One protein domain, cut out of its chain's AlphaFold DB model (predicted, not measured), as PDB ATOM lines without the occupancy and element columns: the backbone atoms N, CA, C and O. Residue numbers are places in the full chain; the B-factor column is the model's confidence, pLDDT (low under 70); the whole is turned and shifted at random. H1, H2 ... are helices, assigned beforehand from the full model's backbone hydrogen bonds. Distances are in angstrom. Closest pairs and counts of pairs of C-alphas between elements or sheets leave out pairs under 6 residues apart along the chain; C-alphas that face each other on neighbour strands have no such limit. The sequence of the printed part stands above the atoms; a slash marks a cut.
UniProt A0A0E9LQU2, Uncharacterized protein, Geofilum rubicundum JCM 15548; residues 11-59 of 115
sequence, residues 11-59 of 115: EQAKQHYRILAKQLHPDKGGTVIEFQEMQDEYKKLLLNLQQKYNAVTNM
ATOM      1  N   GLU A  11     279.143 228.831 158.848       75.81
ATOM      2  CA  GLU A  11     279.777 227.725 159.569       75.81
ATOM      3  C   GLU A  11     278.872 227.216 160.686       75.81
ATOM      4  O   GLU A  11     278.633 226.006 160.786       75.81
ATOM      5  N   GLN A  12     278.263 228.134 161.440       79.12
ATOM      6  CA  GLN A  12     277.250 227.791 162.436       79.12
ATOM      7  C   GLN A  12     276.058 227.055 161.806       79.12
ATOM      8  O   GLN A  12     275.607 226.039 162.342       79.12
ATOM      9  N   ALA A  13     275.596 227.482 160.623       79.06
ATOM     10  CA  ALA A  13     274.514 226.807 159.902       79.06
ATOM     11  C   ALA A  13     274.884 225.364 159.529       79.06
ATOM     12  O   ALA A  13     274.087 224.446 159.733       79.06
ATOM     13  N   LYS A  14     276.106 225.137 159.028       81.62
ATOM     14  CA  LYS A  14     276.615 223.798 158.677       81.62
ATOM     15  C   LYS A  14     276.738 222.889 159.894       81.62
ATOM     16  O   LYS A  14     276.426 221.698 159.811       81.62
ATOM     17  N   GLN A  15     277.218 223.427 161.010       83.06
ATOM     18  CA  GLN A  15     277.397 222.660 162.236       83.06
ATOM     19  C   GLN A  15     276.045 222.249 162.828       83.06
ATOM     20  O   GLN A  15     275.844 221.067 163.111       83.06
ATOM     21  N   HIS A  16     275.090 223.179 162.907       81.69
ATOM     22  CA  HIS A  16     273.724 222.880 163.336       81.69
ATOM     23  C   HIS A  16     273.024 221.889 162.400       81.69
ATOM     24  O   HIS A  16     272.424 220.926 162.876       81.69
ATOM     25  N   TYR A  17     273.178 222.045 161.081       82.50
ATOM     26  CA  TYR A  17     272.641 221.102 160.097       82.50
ATOM     27  C   TYR A  17     273.163 219.679 160.326       82.50
ATOM     28  O   TYR A  17     272.393 218.726 160.303       82.50
ATOM     29  N   ARG A  18     274.462 219.507 160.604       83.00
ATOM     30  CA  ARG A  18     275.051 218.182 160.876       83.00
ATOM     31  C   ARG A  18     274.500 217.529 162.142       83.00
ATOM     32  O   ARG A  18     274.377 216.306 162.178       83.00
ATOM     33  N   ILE A  19     274.204 218.316 163.173       83.88
ATOM     34  CA  ILE A  19     273.618 217.821 164.425       83.88
ATOM     35  C   ILE A  19     272.168 217.396 164.173       83.88
ATOM     36  O   ILE A  19     271.810 216.255 164.460       83.88
ATOM     37  N   LEU A  20     271.378 218.266 163.543       80.88
ATOM     38  CA  LEU A  20     269.977 218.009 163.209       80.88
ATOM     39  C   LEU A  20     269.821 216.829 162.247       80.88
ATOM     40  O   LEU A  20     268.990 215.959 162.478       80.88
ATOM     41  N   ALA A  21     270.674 216.726 161.228       80.75
ATOM     42  CA  ALA A  21     270.667 215.616 160.282       80.75
ATOM     43  C   ALA A  21     270.937 214.266 160.959       80.75
ATOM     44  O   ALA A  21     270.388 213.256 160.538       80.75
ATOM     45  N   LYS A  22     271.756 214.233 162.018       81.12
ATOM     46  CA  LYS A  22     271.991 213.012 162.802       81.12
ATOM     47  C   LYS A  22     270.829 212.671 163.734       81.12
ATOM     48  O   LYS A  22     270.697 211.505 164.085       81.12
ATOM     49  N   GLN A  23     270.045 213.656 164.167       75.94
ATOM     50  CA  GLN A  23     268.904 213.462 165.069       75.94
ATOM     51  C   GLN A  23     267.624 213.094 164.312       75.94
ATOM     52  O   GLN A  23     266.870 212.247 164.766       75.94
ATOM     53  N   LEU A  24     267.414 213.693 163.140       71.25
ATOM     54  CA  LEU A  24     266.228 213.522 162.297       71.25
ATOM     55  C   LEU A  24     266.416 212.449 161.212       71.25
ATOM     56  O   LEU A  24     265.569 212.313 160.331       71.25
ATOM     57  N   HIS A  25     267.522 211.695 161.234       72.44
ATOM     58  CA  HIS A  25     267.747 210.642 160.247       72.44
ATOM     59  C   HIS A  25     266.727 209.505 160.434       72.44
ATOM     60  O   HIS A  25     266.549 209.053 161.571       72.44
ATOM     61  N   PRO A  26     266.116 208.981 159.355       72.56
ATOM     62  CA  PRO A  26     265.147 207.886 159.436       72.56
ATOM     63  C   PRO A  26     265.689 206.643 160.157       72.56
ATOM     64  O   PRO A  26     265.007 206.097 161.017       72.56
ATOM     65  N   ASP A  27     266.959 206.282 159.940       75.94
ATOM     66  CA  ASP A  27     267.603 205.161 160.658       75.94
ATOM     67  C   ASP A  27     267.746 205.371 162.176       75.94
ATOM     68  O   ASP A  27     268.038 204.429 162.908       75.94
ATOM     69  N   LYS A  28     267.587 206.605 162.668       64.88
ATOM     70  CA  LYS A  28     267.681 206.961 164.093       64.88
ATOM     71  C   LYS A  28     266.337 207.364 164.704       64.88
ATOM     72  O   LYS A  28     266.316 207.863 165.825       64.88
ATOM     73  N   GLY A  29     265.234 207.114 163.994       60.81
ATOM     74  CA  GLY A  29     263.875 207.388 164.467       60.81
ATOM     75  C   GLY A  29     263.306 208.745 164.044       60.81
ATOM     76  O   GLY A  29     262.301 209.167 164.606       60.81
ATOM     77  N   GLY A  30     263.927 209.432 163.081       71.12
ATOM     78  CA  GLY A  30     263.371 210.649 162.485       71.12
ATOM     79  C   GLY A  30     262.398 210.374 161.335       71.12
ATOM     80  O   GLY A  30     262.394 209.299 160.736       71.12
ATOM     81  N   THR A  31     261.580 211.365 160.986       76.25
ATOM     82  CA  THR A  31     260.637 211.262 159.864       76.25
ATOM     83  C   THR A  31     261.256 211.846 158.592       76.25
ATOM     84  O   THR A  31     261.806 212.946 158.614       76.25
ATOM     85  N   VAL A  32     261.112 211.162 157.449       75.38
ATOM     86  CA  VAL A  32     261.610 211.641 156.136       75.38
ATOM     87  C   VAL A  32     261.091 213.048 155.806       75.38
ATOM     88  O   VAL A  32     261.823 213.871 155.262       75.38
ATOM     89  N   ILE A  33     259.849 213.338 156.202       80.44
ATOM     90  CA  ILE A  33     259.185 214.631 156.002       80.44
ATOM     91  C   ILE A  33     259.912 215.744 156.770       80.44
ATOM     92  O   ILE A  33     260.247 216.774 156.192       80.44
ATOM     93  N   GLU A  34     260.238 215.520 158.043       78.06
ATOM     94  CA  GLU A  34     260.925 216.514 158.878       78.06
ATOM     95  C   GLU A  34     262.362 216.759 158.410       78.06
ATOM     96  O   GLU A  34     262.856 217.887 158.446       78.06
ATOM     97  N   PHE A  35     263.036 215.714 157.922       78.50
ATOM     98  CA  PHE A  35     264.366 215.845 157.335       78.50
ATOM     99  C   PHE A  35     264.341 216.703 156.064       78.50
ATOM    100  O   PHE A  35     265.207 217.561 155.874       78.50
ATOM    101  N   GLN A  36     263.331 216.506 155.215       82.25
ATOM    102  CA  GLN A  36     263.164 217.271 153.986       82.25
ATOM    103  C   GLN A  36     262.822 218.740 154.267       82.25
ATOM    104  O   GLN A  36     263.444 219.630 153.684       82.25
ATOM    105  N   GLU A  37     261.921 219.009 155.216       83.12
ATOM    106  CA  GLU A  37     261.609 220.373 155.665       83.12
ATOM    107  C   GLU A  37     262.855 221.089 156.208       83.12
ATOM    108  O   GLU A  37     263.136 222.233 155.839       83.12
ATOM    109  N   MET A  38     263.652 220.401 157.030       82.50
ATOM    110  CA  MET A  38     264.908 220.925 157.569       82.50
ATOM    111  C   MET A  38     265.923 221.230 156.454       82.50
ATOM    112  O   MET A  38     266.562 222.287 156.457       82.50
ATOM    113  N   GLN A  39     266.040 220.350 155.458       82.00
ATOM    114  CA  GLN A  39     266.941 220.545 154.324       82.00
ATOM    115  C   GLN A  39     266.530 221.735 153.445       82.00
ATOM    116  O   GLN A  39     267.393 222.488 152.978       82.00
ATOM    117  N   ASP A  40     265.233 221.936 153.230       85.00
ATOM    118  CA  ASP A  40     264.722 223.055 152.440       85.00
ATOM    119  C   ASP A  40     264.879 224.398 153.165       85.00
ATOM    120  O   ASP A  40     265.224 225.402 152.532       85.00
ATOM    121  N   GLU A  41     264.717 224.432 154.492       83.62
ATOM    122  CA  GLU A  41     265.059 225.613 155.294       83.62
ATOM    123  C   GLU A  41     266.552 225.955 155.193       83.62
ATOM    124  O   GLU A  41     266.908 227.115 154.963       83.62
ATOM    125  N   TYR A  42     267.428 224.950 155.273       81.88
ATOM    126  CA  TYR A  42     268.873 225.139 155.162       81.88
ATOM    127  C   TYR A  42     269.294 225.700 153.793       81.88
ATOM    128  O   TYR A  42     270.079 226.649 153.718       81.88
ATOM    129  N   LYS A  43     268.725 225.180 152.696       84.56
ATOM    130  CA  LYS A  43     268.975 225.704 151.341       84.56
ATOM    131  C   LYS A  43     268.557 227.171 151.209       84.56
ATOM    132  O   LYS A  43     269.317 227.974 150.670       84.56
ATOM    133  N   LYS A  44     267.376 227.536 151.721       84.69
ATOM    134  CA  LYS A  44     266.885 228.926 151.704       84.69
ATOM    135  C   LYS A  44     267.790 229.857 152.512       84.69
ATOM    136  O   LYS A  44     268.042 230.982 152.090       84.69
ATOM    137  N   LEU A  45     268.297 229.393 153.653       83.06
ATOM    138  CA  LEU A  45     269.219 230.162 154.486       83.06
ATOM    139  C   LEU A  45     270.541 230.427 153.751       83.06
ATOM    140  O   LEU A  45     270.975 231.577 153.692       83.06
ATOM    141  N   LEU A  46     271.134 229.406 153.123       82.19
ATOM    142  CA  LEU A  46     272.358 229.570 152.332       82.19
ATOM    143  C   LEU A  46     272.177 230.540 151.163       82.19
ATOM    144  O   LEU A  46     273.038 231.388 150.942       82.19
ATOM    145  N   LEU A  47     271.056 230.449 150.447       82.88
ATOM    146  CA  LEU A  47     270.770 231.337 149.322       82.88
ATOM    147  C   LEU A  47     270.633 232.797 149.778       82.88
ATOM    148  O   LEU A  47     271.198 233.689 149.151       82.88
ATOM    149  N   ASN A  48     269.979 233.038 150.916       81.19
ATOM    150  CA  ASN A  48     269.894 234.371 151.518       81.19
ATOM    151  C   ASN A  48     271.261 234.898 151.982       81.19
ATOM    152  O   ASN A  48     271.554 236.077 151.799       81.19
ATOM    153  N   LEU A  49     272.111 234.051 152.574       77.75
ATOM    154  CA  LEU A  49     273.467 234.448 152.972       77.75
ATOM    155  C   LEU A  49     274.345 234.759 151.755       77.75
ATOM    156  O   LEU A  49     275.053 235.762 151.754       77.75
ATOM    157  N   GLN A  50     274.247 233.960 150.693       76.75
ATOM    158  CA  GLN A  50     274.962 234.195 149.442       76.75
ATOM    159  C   GLN A  50     274.486 235.480 148.750       76.75
ATOM    160  O   GLN A  50     275.305 236.258 148.272       76.75
ATOM    161  N   GLN A  51     273.178 235.743 148.729       75.88
ATOM    162  CA  GLN A  51     272.627 236.990 148.192       75.88
ATOM    163  C   GLN A  51     273.069 238.209 149.003       75.88
ATOM    164  O   GLN A  51     273.450 239.212 148.409       75.88
ATOM    165  N   LYS A  52     273.087 238.120 150.338       70.19
ATOM    166  CA  LYS A  52     273.632 239.177 151.204       70.19
ATOM    167  C   LYS A  52     275.114 239.414 150.934       70.19
ATOM    168  O   LYS A  52     275.521 240.563 150.808       70.19
ATOM    169  N   TYR A  53     275.899 238.349 150.788       65.62
ATOM    170  CA  TYR A  53     277.313 238.458 150.444       65.62
ATOM    171  C   TYR A  53     277.502 239.149 149.090       65.62
ATOM    172  O   TYR A  53     278.216 240.143 149.025       65.62
ATOM    173  N   ASN A  54     276.788 238.707 148.049       60.56
ATOM    174  CA  ASN A  54     276.851 239.265 146.692       60.56
ATOM    175  C   ASN A  54     276.329 240.711 146.598       60.56
ATOM    176  O   ASN A  54     276.836 241.504 145.806       60.56
ATOM    177  N   ALA A  55     275.325 241.077 147.398       58.00
ATOM    178  CA  ALA A  55     274.844 242.455 147.496       58.00
ATOM    179  C   ALA A  55     275.904 243.375 148.126       58.00
ATOM    180  O   ALA A  55     276.070 244.508 147.686       58.00
ATOM    181  N   VAL A  56     276.670 242.865 149.096       53.88
ATOM    182  CA  VAL A  56     277.805 243.575 149.705       53.88
ATOM    183  C   VAL A  56     279.016 243.619 148.761       53.88
ATOM    184  O   VAL A  56     279.690 244.644 148.692       53.88
ATOM    185  N   THR A  57     279.276 242.569 147.973       49.03
ATOM    186  CA  THR A  57     280.408 242.543 147.020       49.03
ATOM    187  C   THR A  57     280.199 243.464 145.820       49.03
ATOM    188  O   THR A  57     281.171 243.989 145.290       49.03
ATOM    189  N   ASN A  58     278.951 243.714 145.411       51.62
ATOM    190  CA  ASN A  58     278.651 244.687 144.354       51.62
ATOM    191  C   ASN A  58     278.686 246.151 144.835       51.62
ATOM    192  O   ASN A  58     278.667 247.051 143.999       51.62
ATOM    193  N   MET A  59     278.748 246.405 146.150       53.94
ATOM    194  CA  MET A  59     278.840 247.760 146.715       53.94
ATOM    195  C   MET A  59     280.204 248.104 147.329       53.94
ATOM    196  O   MET A  59     280.514 249.286 147.436       53.94
TER     197      MET A  59
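What this domain is: This is residues 11 to 59 of the 115 residues of an uncharacterized protein of Geofilum rubicundum JCM 15548 (UniProt A0A0E9LQU2). The model is a loose helical hairpin with unequal arms: the shorter helix H1 runs out, the chain turns back, and the longer helix H2 returns beside it and runs on past it. Residues 47 to 59 stick out as the free end. The printed part has 49 residues with two named helices, H1 then H2, and no named strand; the class is all helix. It is loose, with a radius of gyration of the C-alphas of 13.7 A, and spans 47 by 18 by 8 A, a rod.

Where its parts are: H1, residues 11 to 23, begins at C-alpha 11 (279.777, 227.725, 159.569) and is 18.8 A long from first to last C-alpha. H2, residues 32 to 57, is 37.3 A long and ends at C-alpha 57 (280.408, 242.543, 147.020).

How they stand to each other: H1 and H2 form a helical hairpin, opposite ways at a shallow tilt of 4 degrees. They only just touch, with 3 pairs of C-alphas within 8 A; the closest C-alphas, of Ala 21 and Phe 35, are 7.0 A apart. H2 touches H1 with residues 35 to 42 alone. In H1 and H2 every O i to N i+4 pair is within hydrogen-bond range.

The domain as a whole: The C-alphas farthest apart, of Gly 29 and Met 59, are 46.6 A apart. The printed part has no cut, and the link from H1 to H2 is short. Residues 28 to 29 and 53 to 59 have pLDDT under 70.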